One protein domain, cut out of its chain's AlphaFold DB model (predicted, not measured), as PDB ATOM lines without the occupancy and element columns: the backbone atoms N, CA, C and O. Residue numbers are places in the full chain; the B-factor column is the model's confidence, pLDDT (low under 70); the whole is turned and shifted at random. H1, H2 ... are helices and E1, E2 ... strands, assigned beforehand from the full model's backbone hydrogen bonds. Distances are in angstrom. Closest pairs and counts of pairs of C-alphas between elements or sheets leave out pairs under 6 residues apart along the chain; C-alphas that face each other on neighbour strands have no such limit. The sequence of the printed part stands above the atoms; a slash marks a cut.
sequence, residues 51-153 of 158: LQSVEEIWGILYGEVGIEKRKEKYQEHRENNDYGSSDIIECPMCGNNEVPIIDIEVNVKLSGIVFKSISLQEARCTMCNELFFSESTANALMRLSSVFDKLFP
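This is residues 51 to 153 of the 158 residues of an uncharacterized protein of Paenibacillus xylanivorans (UniProt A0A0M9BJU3). A long, twisted hairpin of two strands, E1 and E2, makes one side of the model, and three helices make the other, with H1 in the middle between H2 and H3. H3 runs along the hairpin, while the long link of residues 77 to 100 loops round one end. The printed part has 103 residues, in the order H1, H2, E1, E2, H3, with an antiparallel sheet E1 - E2, and its class is mixed, helices and strands. It is compact, with a radius of gyration of the C-alphas of 13.9 A, and only just elongated, spanning 39 by 26 by 21 A.

H1, residues 51 to 62, touches H2, residues 64 to 76, at a steep tilt of 46 degrees, opposite ways; their closest C-alphas are those of Trp 58 and Ile 67, 5.9 A apart. With residues 56 to 60 alone, H1 touches H3, residues 135 to 151, at a steep tilt of 67 degrees, only just short of perpendicular, the same way; the closest C-alphas, of Ile 57 and Ala 138, are 6.8 A apart. E1, residues 101 to 110, and E2, residues 113 to 124, form an antiparallel hairpin, with N 104 and O 120 2.8 A apart and N 118 and O 106 2.9 A apart, both within hydrogen-bond range. E1 and H3 are near each other, with 6 pairs of C-alphas within 10 A. H2 and H3 are apart. Every O i to N i+4 pair is within range in H1 and H3, against 5 of 9 in H2.

H1 begins at C-alpha 51 (11.036, 92.948, 11.334) and is 15.9 A long; H2 is 19.7 A. E1 is 28.0 A and E2 25.3 A, bending by 84 degrees at residue 121. H3 is 24.4 A, ending at C-alpha 151 (-11.566, 82.067, 19.032).

The C-alphas farthest apart, of Asn 97 and Pro 153, are 41.5 A apart. The printed part has no cut, and the link from H2 to E1 is long. Confidence is under 70 in 18 residues, among them 77 to 88.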
ATOM      1  N   LEU A  51      10.597  94.326  11.187       57.94
ATOM      2  CA  LEU A  51      11.036  92.948  11.334       57.94
ATOM      3  C   LEU A  51      10.012  92.077  12.077       57.94
ATOM      4  O   LEU A  51       9.790  90.934  11.686       57.94
ATOM      5  N   GLN A  52       9.363  92.613  13.112       59.41
ATOM      6  CA  GLN A  52       8.369  91.890  13.904       59.41
ATOM      7  C   GLN A  52       7.147  91.515  13.052       59.41
ATOM      8  O   GLN A  52       6.696  90.374  13.114       59.41
ATOM      9  N   SER A  53       6.670  92.417  12.189       70.44
ATOM     10  CA  SER A  53       5.519  92.141  11.313       70.44
ATOM     11  C   SER A  53       5.825  91.091  10.236       70.44
ATOM     12  O   SER A  53       4.983  90.250   9.919       70.44
ATOM     13  N   VAL A  54       7.051  91.077   9.704       71.56
ATOM     14  CA  VAL A  54       7.505  90.049   8.752       71.56
ATOM     15  C   VAL A  54       7.619  88.678   9.422       71.56
ATOM     16  O   VAL A  54       7.194  87.669   8.852       71.56
ATOM     17  N   GLU A  55       8.147  88.628  10.645       76.88
ATOM     18  CA  GLU A  55       8.255  87.388  11.418       76.88
ATOM     19  C   GLU A  55       6.887  86.778  11.738       76.88
ATOM     20  O   GLU A  55       6.720  85.559  11.649       76.88
ATOM     21  N   GLU A  56       5.893  87.606  12.056       75.31
ATOM     22  CA  GLU A  56       4.527  87.143  12.301       75.31
ATOM     23  C   GLU A  56       3.904  86.518  11.042       75.31
ATOM     24  O   GLU A  56       3.323  85.429  11.107       75.31
ATOM     25  N   ILE A  57       4.110  87.130   9.869       76.44
ATOM     26  CA  ILE A  57       3.683  86.560   8.579       76.44
ATOM     27  C   ILE A  57       4.365  85.209   8.333       76.44
ATOM     28  O   ILE A  57       3.718  84.244   7.915       76.44
ATOM     29  N   TRP A  58       5.666  85.099   8.613       79.69
ATOM     30  CA  TRP A  58       6.374  83.824   8.499       79.69
ATOM     31  C   TRP A  58       5.847  82.774   9.469       79.69
ATOM     32  O   TRP A  58       5.745  81.608   9.083       79.69
ATOM     33  N   GLY A  59       5.470  83.163  10.685       75.62
ATOM     34  CA  GLY A  59       4.828  82.269  11.644       75.62
ATOM     35  C   GLY A  59       3.523  81.687  11.109       75.62
ATOM     36  O   GLY A  59       3.326  80.473  11.176       75.62
ATOM     37  N   ILE A  60       2.686  82.516  10.481       74.62
ATOM     38  CA  ILE A  60       1.423  82.079   9.866       74.62
ATOM     39  C   ILE A  60       1.667  81.063   8.735       74.62
ATOM     40  O   ILE A  60       0.919  80.094   8.595       74.62
ATOM     41  N   LEU A  61       2.704  81.267   7.920       72.56
ATOM     42  CA  LEU A  61       2.939  80.470   6.706       72.56
ATOM     43  C   LEU A  61       3.762  79.206   6.944       72.56
ATOM     44  O   LEU A  61       3.494  78.162   6.345       72.56
ATOM     45  N   TYR A  62       4.795  79.317   7.772       72.94
ATOM     46  CA  TYR A  62       5.834  78.303   7.920       72.94
ATOM     47  C   TYR A  62       5.857  77.672   9.320       72.94
ATOM     48  O   TYR A  62       6.479  76.620   9.491       72.94
ATOM     49  N   GLY A  63       5.169  78.267  10.302       72.56
ATOM     50  CA  GLY A  63       5.208  77.852  11.706       72.56
ATOM     51  C   GLY A  63       6.557  78.131  12.380       72.56
ATOM     52  O   GLY A  63       7.531  78.503  11.729       72.56
ATOM     53  N   GLU A  64       6.636  77.904  13.694       71.88
ATOM     54  CA  GLU A  64       7.804  78.251  14.529       71.88
ATOM     55  C   GLU A  64       9.133  77.672  14.012       71.88
ATOM     56  O   GLU A  64      10.155  78.351  14.001       71.88
ATOM     57  N   VAL A  65       9.115  76.436  13.503       67.62
ATOM     58  CA  VAL A  65      10.312  75.750  12.978       67.62
ATOM     59  C   VAL A  65      10.809  76.373  11.664       67.62
ATOM     60  O   VAL A  65      11.991  76.279  11.332       67.62
ATOM     61  N   GLY A  66       9.921  77.010  10.899       68.56
ATOM     62  CA  GLY A  66      10.256  77.662   9.635       68.56
ATOM     63  C   GLY A  66      10.789  79.086   9.789       68.56
ATOM     64  O   GLY A  66      11.458  79.569   8.873       68.56
ATOM     65  N   ILE A  67      10.532  79.734  10.931       80.00
ATOM     66  CA  ILE A  67      10.901  81.132  11.183       80.00
ATOM     67  C   ILE A  67      12.424  81.301  11.244       80.00
ATOM     68  O   ILE A  67      12.961  82.147  10.535       80.00
ATOM     69  N   GLU A  68      13.138  80.489  12.028       78.81
ATOM     70  CA  GLU A  68      14.573  80.714  12.292       78.81
ATOM     71  C   GLU A  68      15.416  80.667  11.008       78.81
ATOM     72  O   GLU A  68      16.218  81.554  10.725       78.81
ATOM     73  N   LYS A  69      15.125  79.696  10.137       77.81
ATOM     74  CA  LYS A  69      15.775  79.561   8.827       77.81
ATOM     75  C   LYS A  69      15.483  80.738   7.887       77.81
ATOM     76  O   LYS A  69      16.255  80.997   6.963       77.81
ATOM     77  N   ARG A  70      14.341  81.414   8.051       76.06
ATOM     78  CA  ARG A  70      13.990  82.612   7.274       76.06
ATOM     79  C   ARG A  70      14.664  83.855   7.852       76.06
ATOM     80  O   ARG A  70      15.170  84.649   7.062       76.06
ATOM     81  N   LYS A  71      14.773  83.969   9.182       79.25
ATOM     82  CA  LYS A  71      15.525  85.042   9.855       79.25
ATOM     83  C   LYS A  71      16.980  85.085   9.397       79.25
ATOM     84  O   LYS A  71      17.446  86.151   9.006       79.25
ATOM     85  N   GLU A  72      17.663  83.939   9.378       79.75
ATOM     86  CA  GLU A  72      19.058  83.841   8.918       79.75
ATOM     87  C   GLU A  72      19.217  84.384   7.489       79.75
ATOM     88  O   GLU A  72      19.998  85.302   7.247       79.75
ATOM     89  N   LYS A  73      18.395  83.896   6.553       73.56
ATOM     90  CA  LYS A  73      18.434  84.329   5.148       73.56
ATOM     91  C   LYS A  73      18.101  85.805   4.957       73.56
ATOM     92  O   LYS A  73      18.686  86.465   4.110       73.56
ATOM     93  N   TYR A  74      17.145  86.323   5.720       75.12
ATOM     94  CA  TYR A  74      16.769  87.731   5.641       75.12
ATOM     95  C   TYR A  74      17.886  88.640   6.158       75.12
ATOM     96  O   TYR A  74      18.150  89.690   5.579       75.12
ATOM     97  N   GLN A  75      18.577  88.231   7.225       74.50
ATOM     98  CA  GLN A  75      19.723  88.970   7.752       74.50
ATOM     99  C   GLN A  75      20.903  88.982   6.775       74.50
ATOM    100  O   GLN A  75      21.524  90.031   6.615       74.50
ATOM    101  N   GLU A  76      21.170  87.868   6.084       70.44
ATOM    102  CA  GLU A  76      22.222  87.769   5.056       70.44
ATOM    103  C   GLU A  76      22.023  88.742   3.884       70.44
ATOM    104  O   GLU A  76      22.991  89.129   3.228       70.44
ATOM    105  N   HIS A  77      20.787  89.172   3.635       65.06
ATOM    106  CA  HIS A  77      20.427  89.976   2.470       65.06
ATOM    107  C   HIS A  77      19.709  91.294   2.815       65.06
ATOM    108  O   HIS A  77      19.102  91.935   1.954       65.06
ATOM    109  N   ARG A  78      19.814  91.734   4.076       66.00
ATOM    110  CA  ARG A  78      19.084  92.885   4.635       66.00
ATOM    111  C   ARG A  78      19.324  94.207   3.896       66.00
ATOM    112  O   ARG A  78      18.489  95.103   3.986       66.00
ATOM    113  N   GLU A  79      20.452  94.342   3.206       59.16
ATOM    114  CA  GLU A  79      20.891  95.592   2.571       59.16
ATOM    115  C   GLU A  79      20.027  96.011   1.361       59.16
ATOM    116  O   GLU A  79      20.020  97.192   1.025       59.16
ATOM    117  N   ASN A  80      19.232  95.100   0.779       56.56
ATOM    118  CA  ASN A  80      18.407  95.337  -0.421       56.56
ATOM    119  C   ASN A  80      16.887  95.248  -0.148       56.56
ATOM    120  O   ASN A  80      16.127  94.744  -0.974       56.56
ATOM    121  N   ASN A  81      16.432  95.633   1.049       58.44
ATOM    122  CA  ASN A  81      15.102  95.246   1.533       58.44
ATOM    123  C   ASN A  81      13.930  96.062   0.964       58.44
ATOM    124  O   ASN A  81      13.402  96.955   1.621       58.44
ATOM    125  N   ASP A  82      13.446  95.648  -0.205       62.12
ATOM    126  CA  ASP A  82      12.134  96.036  -0.743       62.12
ATOM    127  C   ASP A  82      11.009  95.076  -0.283       62.12
ATOM    128  O   ASP A  82       9.958  94.970  -0.916       62.12
ATOM    129  N   TYR A  83      11.209  94.324   0.809       62.00
ATOM    130  CA  TYR A  83      10.220  93.359   1.302       62.00
ATOM    131  C   TYR A  83       8.924  94.070   1.725       62.00
ATOM    132  O   TYR A  83       8.939  94.954   2.576       62.00
ATOM    133  N   GLY A  84       7.793  93.672   1.132       56.97
ATOM    134  CA  GLY A  84       6.495  94.337   1.323       56.97
ATOM    135  C   GLY A  84       6.196  95.446   0.305       56.97
ATOM    136  O   GLY A  84       5.089  95.982   0.300       56.97
ATOM    137  N   SER A  85       7.140  95.756  -0.590       62.69
ATOM    138  CA  SER A  85       6.884  96.597  -1.760       62.69
ATOM    139  C   SER A  85       6.052  95.839  -2.799       62.69
ATOM    140  O   SER A  85       6.230  94.637  -3.003       62.69
ATOM    141  N   SER A  86       5.160  96.544  -3.497       56.31
ATOM    142  CA  SER A  86       4.422  95.990  -4.641       56.31
ATOM    143  C   SER A  86       5.309  95.737  -5.863       56.31
ATOM    144  O   SER A  86       4.906  95.007  -6.767       56.31
ATOM    145  N   ASP A  87       6.514  96.315  -5.880       62.97
ATOM    146  CA  ASP A  87       7.354  96.442  -7.071       62.97
ATOM    147  C   ASP A  87       8.677  95.668  -6.920       62.97
ATOM    148  O   ASP A  87       9.741  96.137  -7.316       62.97
ATOM    149  N   ILE A  88       8.634  94.476  -6.319       69.38
ATOM    150  CA  ILE A  88       9.828  93.640  -6.118       69.38
ATOM    151  C   ILE A  88      10.314  93.104  -7.472       69.38
ATOM    152  O   ILE A  88       9.736  92.179  -8.039       69.38
ATOM    153  N   ILE A  89      11.398  93.694  -7.982       72.75
ATOM    154  CA  ILE A  89      12.053  93.294  -9.242       72.75
ATOM    155  C   ILE A  89      13.121  92.219  -8.989       72.75
ATOM    156  O   ILE A  89      13.368  91.377  -9.850       72.75
ATOM    157  N   GLU A  90      13.730  92.214  -7.803       82.06
ATOM    158  CA  GLU A  90      14.761  91.262  -7.387       82.06
ATOM    159  C   GLU A  90      14.395  90.658  -6.032       82.06
ATOM    160  O   GLU A  90      13.984  91.352  -5.109       82.06
ATOM    161  N   CYS A  91      14.532  89.342  -5.904       82.88
ATOM    162  CA  CYS A  91      14.236  88.620  -4.680       82.88
ATOM    163  C   CYS A  91      15.263  88.981  -3.594       82.88
ATOM    164  O   CYS A  91      16.399  88.500  -3.675       82.88
ATOM    165  N   PRO A  92      14.875  89.673  -2.508       75.75
ATOM    166  CA  PRO A  92      15.798  90.027  -1.435       75.75
ATOM    167  C   PRO A  92      16.309  88.809  -0.662       75.75
ATOM    168  O   PRO A  92      17.167  88.965   0.175       75.75
ATOM    169  N   MET A  93      15.826  87.588  -0.908       81.25
ATOM    170  CA  MET A  93      16.291  86.385  -0.194       81.25
ATOM    171  C   MET A  93      17.340  85.574  -0.954       81.25
ATOM    172  O   MET A  93      17.855  84.595  -0.417       81.25
ATOM    173  N   CYS A  94      17.570  85.865  -2.235       82.38
ATOM    174  CA  CYS A  94      18.550  85.122  -3.037       82.38
ATOM    175  C   CYS A  94      19.127  85.894  -4.235       82.38
ATOM    176  O   CYS A  94      19.907  85.315  -4.987       82.38
ATOM    177  N   GLY A  95      18.729  87.155  -4.442       81.00
ATOM    178  CA  GLY A  95      19.177  88.004  -5.552       81.00
ATOM    179  C   GLY A  95      18.634  87.608  -6.931       81.00
ATOM    180  O   GLY A  95      19.208  87.942  -7.960       81.00
ATOM    181  N   ASN A  96      17.565  86.807  -6.985       85.25
ATOM    182  CA  ASN A  96      16.980  86.361  -8.251       85.25
ATOM    183  C   ASN A  96      15.971  87.376  -8.800       85.25
ATOM    184  O   ASN A  96      15.024  87.722  -8.101       85.25
ATOM    185  N   ASN A  97      16.089  87.741 -10.075       86.06
ATOM    186  CA  ASN A  97      15.238  88.759 -10.711       86.06
ATOM    187  C   ASN A  97      13.890  88.225 -11.227       86.06
ATOM    188  O   ASN A  97      13.071  88.968 -11.759       86.06
ATOM    189  N   GLU A  98      13.651  86.919 -11.123       88.12
ATOM    190  CA  GLU A  98      12.379  86.316 -11.517       88.12
ATOM    191  C   GLU A  98      11.463  86.173 -10.297       88.12
ATOM    192  O   GLU A  98      11.503  85.177  -9.561       88.12
ATOM    193  N   VAL A  99      10.625  87.192 -10.090       87.44
ATOM    194  CA  VAL A  99       9.628  87.248  -9.011       87.44
ATOM    195  C   VAL A  99       8.230  87.549  -9.589       87.44
ATOM    196  O   VAL A  99       7.698  88.641  -9.408       87.44
ATOM    197  N   PRO A 100       7.618  86.619 -10.351       89.31
ATOM    198  CA  PRO A 100       6.285  86.825 -10.915       89.31
ATOM    199  C   PRO A 100       5.193  86.879  -9.840       89.31
ATOM    200  O   PRO A 100       5.270  86.190  -8.821       89.31
ATOM    201  N   ILE A 101       4.124  87.623 -10.132       88.69
ATOM    202  CA  ILE A 101       2.854  87.534  -9.403       88.69
ATOM    203  C   ILE A 101       2.154  86.240  -9.819       88.69
ATOM    204  O   ILE A 101       1.957  85.987 -11.011       88.69
ATOM    205  N   ILE A 102       1.781  85.423  -8.840       88.06
ATOM    206  CA  ILE A 102       1.093  84.151  -9.050       88.06
ATOM    207  C   ILE A 102      -0.098  84.012  -8.100       88.06
ATOM    208  O   ILE A 102      -0.129  84.616  -7.029       88.06
ATOM    209  N   ASP A 103      -1.051  83.156  -8.465       89.56
ATOM    210  CA  ASP A 103      -2.075  82.706  -7.528       89.56
ATOM    211  C   ASP A 103      -1.447  81.728  -6.520       89.56
ATOM    212  O   ASP A 103      -0.870  80.699  -6.891       89.56
ATOM    213  N   ILE A 104      -1.561  82.048  -5.235       86.62
ATOM    214  CA  ILE A 104      -1.133  81.203  -4.123       86.62
ATOM    215  C   ILE A 104      -2.330  80.770  -3.290       86.62
ATOM    216  O   ILE A 104      -3.299  81.506  -3.119       86.62
ATOM    217  N   GLU A 105      -2.227  79.573  -2.726       86.56
ATOM    218  CA  GLU A 105      -3.242  79.012  -1.849       86.56
ATOM    219  C   GLU A 105      -2.689  78.918  -0.423       86.56
ATOM    220  O   GLU A 105      -1.779  78.135  -0.138       86.56
ATOM    221  N   VAL A 106      -3.236  79.730   0.482       80.38
ATOM    222  CA  VAL A 106      -2.888  79.714   1.905       80.38
ATOM    223  C   VAL A 106      -3.931  78.899   2.656       80.38
ATOM    224  O   VAL A 106      -5.115  79.237   2.709       80.38
ATOM    225  N   ASN A 107      -3.475  77.797   3.249       81.12
ATOM    226  CA  ASN A 107      -4.318  76.881   4.004       81.12
ATOM    227  C   ASN A 107      -4.306  77.236   5.487       81.12
ATOM    228  O   ASN A 107      -3.316  77.003   6.180       81.12
ATOM    229  N   VAL A 108      -5.442  77.700   5.992       75.44
ATOM    230  CA  VAL A 108      -5.670  77.889   7.421       75.44
ATOM    231  C   VAL A 108      -6.018  76.538   8.039       75.44
ATOM    232  O   VAL A 108      -7.036  75.925   7.695       75.44
ATOM    233  N   LYS A 109      -5.157  76.055   8.938       71.94
ATOM    234  CA  LYS A 109      -5.297  74.748   9.587       71.94
ATOM    235  C   LYS A 109      -5.641  74.897  11.068       71.94
ATOM    236  O   LYS A 109      -5.046  75.708  11.762       71.94
ATOM    237  N   LEU A 110      -6.547  74.051  11.552       72.25
ATOM    238  CA  LEU A 110      -6.872  73.873  12.966       72.25
ATOM    239  C   LEU A 110      -6.552  72.433  13.366       72.25
ATOM    240  O   LEU A 110      -7.103  71.500  12.784       72.25
ATOM    241  N   SER A 111      -5.665  72.240  14.347       72.38
ATOM    242  CA  SER A 111      -5.243  70.901  14.809       72.38
ATOM    243  C   SER A 111      -4.819  69.964  13.661       72.38
ATOM    244  O   SER A 111      -5.190  68.794  13.613       72.38
ATOM    245  N   GLY A 112      -4.094  70.501  12.672       69.25
ATOM    246  CA  GLY A 112      -3.643  69.761  11.486       69.25
ATOM    247  C   GLY A 112      -4.694  69.566  10.382       69.25
ATOM    248  O   GLY A 112      -4.331  69.165   9.276       69.25
ATOM    249  N   ILE A 113      -5.963  69.900  10.626       75.06
ATOM    250  CA  ILE A 113      -7.048  69.821   9.638       75.06
ATOM    251  C   ILE A 113      -7.162  71.156   8.904       75.06
ATOM    252  O   ILE A 113      -7.230  72.207   9.536       75.06
ATOM    253  N   VAL A 114      -7.215  71.136   7.569       77.00
ATOM    254  CA  VAL A 114      -7.479  72.348   6.775       77.00
ATOM    255  C   VAL A 114      -8.913  72.807   7.038       77.00
ATOM    256  O   VAL A 114      -9.867  72.136   6.653       77.00
ATOM    257  N   PHE A 115      -9.058  73.949   7.705       77.31
ATOM    258  CA  PHE A 115     -10.348  74.558   8.020       77.31
ATOM    259  C   PHE A 115     -10.848  75.423   6.861       77.31
ATOM    260  O   PHE A 115     -12.024  75.379   6.496       77.31
ATOM    261  N   LYS A 116      -9.947  76.204   6.259       80.50
ATOM    262  CA  LYS A 116     -10.256  77.075   5.126       80.50
ATOM    263  C   LYS A 116      -9.026  77.255   4.248       80.50
ATOM    264  O   LYS A 116      -7.924  77.418   4.754       80.50
ATOM    265  N   SER A 117      -9.248  77.272   2.942       81.62
ATOM    266  CA  SER A 117      -8.262  77.705   1.961       81.62
ATOM    267  C   SER A 117      -8.598  79.117   1.467       81.62
ATOM    268  O   SER A 117      -9.780  79.448   1.277       81.62
ATOM    269  N   ILE A 118      -7.566  79.946   1.311       83.88
ATOM    270  CA  ILE A 118      -7.632  81.327   0.833       83.88
ATOM    271  C   ILE A 118      -6.733  81.439  -0.401       83.88
ATOM    272  O   ILE A 118      -5.545  81.141  -0.323       83.88
ATOM    273  N   SER A 119      -7.300  81.885  -1.523       86.50
ATOM    274  CA  SER A 119      -6.538  82.184  -2.740       86.50
ATOM    275  C   SER A 119      -6.121  83.652  -2.731       86.50
ATOM    276  O   SER A 119      -6.974  84.517  -2.522       86.50
ATOM    277  N   LEU A 120      -4.840  83.929  -2.960       86.06
ATOM    278  CA  LEU A 120      -4.250  85.273  -2.977       86.06
ATOM    279  C   LEU A 120      -3.388  85.436  -4.233       86.06
ATOM    280  O   LEU A 120      -2.878  84.444  -4.742       86.06
ATOM    281  N   GLN A 121      -3.216  86.665  -4.716       87.06
ATOM    282  CA  GLN A 121      -2.287  86.971  -5.807       87.06
ATOM    283  C   GLN A 121      -1.078  87.689  -5.249       87.06
ATOM    284  O   GLN A 121      -1.176  88.848  -4.869       87.06
ATOM    285  N   GLU A 122       0.047  86.988  -5.196       87.12
ATOM    286  CA  GLU A 122       1.248  87.477  -4.527       87.12
ATOM    287  C   GLU A 122       2.493  87.142  -5.337       87.12
ATOM    288  O   GLU A 122       2.500  86.222  -6.165       87.12
ATOM    289  N   ALA A 123       3.563  87.897  -5.103       87.44
ATOM    290  CA  ALA A 123       4.807  87.686  -5.819       87.44
ATOM    291  C   ALA A 123       5.561  86.486  -5.222       87.44
ATOM    292  O   ALA A 123       5.687  86.351  -4.002       87.44
ATOM    293  N   ARG A 124       6.073  85.595  -6.079       88.38
ATOM    294  CA  ARG A 124       6.860  84.428  -5.657       88.38
ATOM    295  C   ARG A 124       8.162  84.345  -6.422       88.38
ATOM    296  O   ARG A 124       8.160  84.280  -7.644       88.38
ATOM    297  N   CYS A 125       9.271  84.222  -5.704       88.56
ATOM    298  CA  CYS A 125      10.560  83.963  -6.333       88.56
ATOM    299  C   CYS A 125      10.601  82.555  -6.952       88.56
ATOM    300  O   CYS A 125      10.366  81.564  -6.253       88.56
ATOM    301  N   THR A 126      10.957  82.447  -8.234       89.50
ATOM    302  CA  THR A 126      11.047  81.156  -8.948       89.50
ATOM    303  C   THR A 126      12.193  80.273  -8.451       89.50
ATOM    304  O   THR A 126      12.102  79.048  -8.519       89.50
ATOM    305  N   MET A 127      13.248  80.879  -7.896       90.00
ATOM    306  CA  MET A 127      14.443  80.178  -7.420       90.00
ATOM    307  C   MET A 127      14.293  79.647  -5.993       90.00
ATOM    308  O   MET A 127      14.389  78.444  -5.751       90.00
ATOM    309  N   CYS A 128      14.065  80.532  -5.018       85.50
ATOM    310  CA  CYS A 128      14.035  80.153  -3.603       85.50
ATOM    311  C   CYS A 128      12.621  79.909  -3.056       85.50
ATOM    312  O   CYS A 128      12.482  79.513  -1.895       85.50
ATOM    313  N   ASN A 129      11.583  80.118  -3.879       86.94
ATOM    314  CA  ASN A 129      10.173  80.005  -3.501       86.94
ATOM    315  C   ASN A 129       9.760  80.914  -2.332       86.94
ATOM    316  O   ASN A 129       8.820  80.583  -1.614       86.94
ATOM    317  N   GLU A 130      10.464  82.028  -2.110       85.12
ATOM    318  CA  GLU A 130       9.994  83.049  -1.172       85.12
ATOM    319  C   GLU A 130       8.709  83.693  -1.688       85.12
ATOM    320  O   GLU A 130       8.590  83.944  -2.889       85.12
ATOM    321  N   LEU A 131       7.777  83.937  -0.769       85.31
ATOM    322  CA  LEU A 131       6.529  84.643  -1.021       85.31
ATOM    323  C   LEU A 131       6.633  86.065  -0.480       85.31
ATOM    324  O   LEU A 131       7.032  86.262   0.666       85.31
ATOM    325  N   PHE A 132       6.228  87.030  -1.293       83.00
ATOM    326  CA  PHE A 132       6.172  88.436  -0.928       83.00
ATOM    327  C   PHE A 132       4.727  88.887  -0.937       83.00
ATOM    328  O   PHE A 132       4.035  88.719  -1.938       83.00
ATOM    329  N   PHE A 133       4.294  89.443   0.188       79.81
ATOM    330  CA  PHE A 133       2.915  89.848   0.391       79.81
ATOM    331  C   PHE A 133       2.790  91.351   0.231       79.81
ATOM    332  O   PHE A 133       3.589  92.097   0.800       79.81
ATOM    333  N   SER A 134       1.751  91.793  -0.475       79.31
ATOM    334  CA  SER A 134       1.339  93.194  -0.397       79.31
ATOM    335  C   SER A 134       1.005  93.573   1.051       79.31
ATOM    336  O   SER A 134       0.536  92.739   1.831       79.31
ATOM    337  N   GLU A 135       1.161  94.850   1.396       77.25
ATOM    338  CA  GLU A 135       0.781  95.373   2.714       77.25
ATOM    339  C   GLU A 135      -0.677  95.023   3.072       77.25
ATOM    340  O   GLU A 135      -0.990  94.616   4.192       77.25
ATOM    341  N   SER A 136      -1.583  95.107   2.092       80.25
ATOM    342  CA  SER A 136      -2.998  94.780   2.288       80.25
ATOM    343  C   SER A 136      -3.217  93.306   2.651       80.25
ATOM    344  O   SER A 136      -4.004  92.996   3.553       80.25
ATOM    345  N   THR A 137      -2.480  92.400   2.007       81.44
ATOM    346  CA  THR A 137      -2.559  90.963   2.268       81.44
ATOM    347  C   THR A 137      -1.900  90.599   3.586       81.44
ATOM    348  O   THR A 137      -2.487  89.846   4.364       81.44
ATOM    349  N   ALA A 138      -0.729  91.168   3.878       80.38
ATOM    350  CA  ALA A 138      -0.058  91.029   5.167       80.38
ATOM    351  C   ALA A 138      -1.002  91.408   6.320       80.38
ATOM    352  O   ALA A 138      -1.266  90.595   7.208       80.38
ATOM    353  N   ASN A 139      -1.620  92.589   6.242       79.75
ATOM    354  CA  ASN A 139      -2.593  93.059   7.227       79.75
ATOM    355  C   ASN A 139      -3.802  92.119   7.367       79.75
ATOM    356  O   ASN A 139      -4.291  91.882   8.475       79.75
ATOM    357  N   ALA A 140      -4.297  91.561   6.259       81.56
ATOM    358  CA  ALA A 140      -5.398  90.603   6.287       81.56
ATOM    359  C   ALA A 140      -5.006  89.284   6.975       81.56
ATOM    360  O   ALA A 140      -5.768  88.786   7.807       81.56
ATOM    361  N   LEU A 141      -3.822  88.739   6.674       80.12
ATOM    362  CA  LEU A 141      -3.296  87.522   7.301       80.12
ATOM    363  C   LEU A 141      -3.091  87.712   8.808       80.12
ATOM    364  O   LEU A 141      -3.525  86.867   9.592       80.12
ATOM    365  N   MET A 142      -2.541  88.852   9.222       78.62
ATOM    366  CA  MET A 142      -2.359  89.200  10.634       78.62
ATOM    367  C   MET A 142      -3.685  89.285  11.394       78.62
ATOM    368  O   MET A 142      -3.842  88.708  12.474       78.62
ATOM    369  N   ARG A 143      -4.692  89.942  10.806       81.88
ATOM    370  CA  ARG A 143      -6.042  90.004  11.389       81.88
ATOM    371  C   ARG A 143      -6.683  88.625  11.480       81.88
ATOM    372  O   ARG A 143      -7.325  88.331  12.486       81.88
ATOM    373  N   LEU A 144      -6.511  87.791  10.453       79.94
ATOM    374  CA  LEU A 144      -6.985  86.410  10.475       79.94
ATOM    375  C   LEU A 144      -6.345  85.650  11.638       79.94
ATOM    376  O   LEU A 144      -7.087  85.099  12.447       79.94
ATOM    377  N   SER A 145      -5.018  85.695  11.782       74.19
ATOM    378  CA  SER A 145      -4.314  85.057  12.903       74.19
ATOM    379  C   SER A 145      -4.864  85.515  14.255       74.19
ATOM    380  O   SER A 145      -5.288  84.689  15.057       74.19
ATOM    381  N   SER A 146      -5.002  86.830  14.462       75.25
ATOM    382  CA  SER A 146      -5.539  87.383  15.714       75.25
ATOM    383  C   SER A 146      -6.963  86.905  16.026       75.25
ATOM    384  O   SER A 146      -7.302  86.653  17.184       75.25
ATOM    385  N   VAL A 147      -7.828  86.784  15.013       78.06
ATOM    386  CA  VAL A 147      -9.183  86.238  15.193       78.06
ATOM    387  C   VAL A 147      -9.121  84.766  15.591       78.06
ATOM    388  O   VAL A 147      -9.866  84.353  16.479       78.06
ATOM    389  N   PHE A 148      -8.231  83.984  14.979       73.25
ATOM    390  CA  PHE A 148      -8.041  82.581  15.334       73.25
ATOM    391  C   PHE A 148      -7.563  82.415  16.778       73.25
ATOM    392  O   PHE A 148      -8.190  81.660  17.521       73.25
ATOM    393  N   ASP A 149      -6.561  83.178  17.212       70.56
ATOM    394  CA  ASP A 149      -6.048  83.119  18.588       70.56
ATOM    395  C   ASP A 149      -7.126  83.483  19.621       70.56
ATOM    396  O   ASP A 149      -7.219  82.878  20.690       70.56
ATOM    397  N   LYS A 150      -8.004  84.439  19.288       75.19
ATOM    398  CA  LYS A 150      -9.141  84.835  20.138       75.19
ATOM    399  C   LYS A 150     -10.246  83.784  20.204       75.19
ATOM    400  O   LYS A 150     -10.892  83.657  21.242       75.19
ATOM    401  N   LEU A 151     -10.516  83.089  19.101       74.81
ATOM    402  CA  LEU A 151     -11.566  82.067  19.032       74.81
ATOM    403  C   LEU A 151     -11.118  80.729  19.623       74.81
ATOM    404  O   LEU A 151     -11.955  79.981  20.128       74.81
ATOM    405  N   PHE A 152      -9.817  80.443  19.585       73.25
ATOM    406  CA  PHE A 152      -9.229  79.195  20.067       73.25
ATOM    407  C   PHE A 152      -8.077  79.443  21.057       73.25
ATOM    408  O   PHE A 152      -6.966  78.961  20.831       73.25
ATOM    409  N   PRO A 153      -8.313  80.166  22.169       65.00
ATOM    410  CA  PRO A 153      -7.269  80.426  23.148       65.00
ATOM    411  C   PRO A 153      -6.868  79.111  23.830       65.00
ATOM    412  O   PRO A 153      -7.691  78.470  24.479       65.00
TER     413      PRO A 153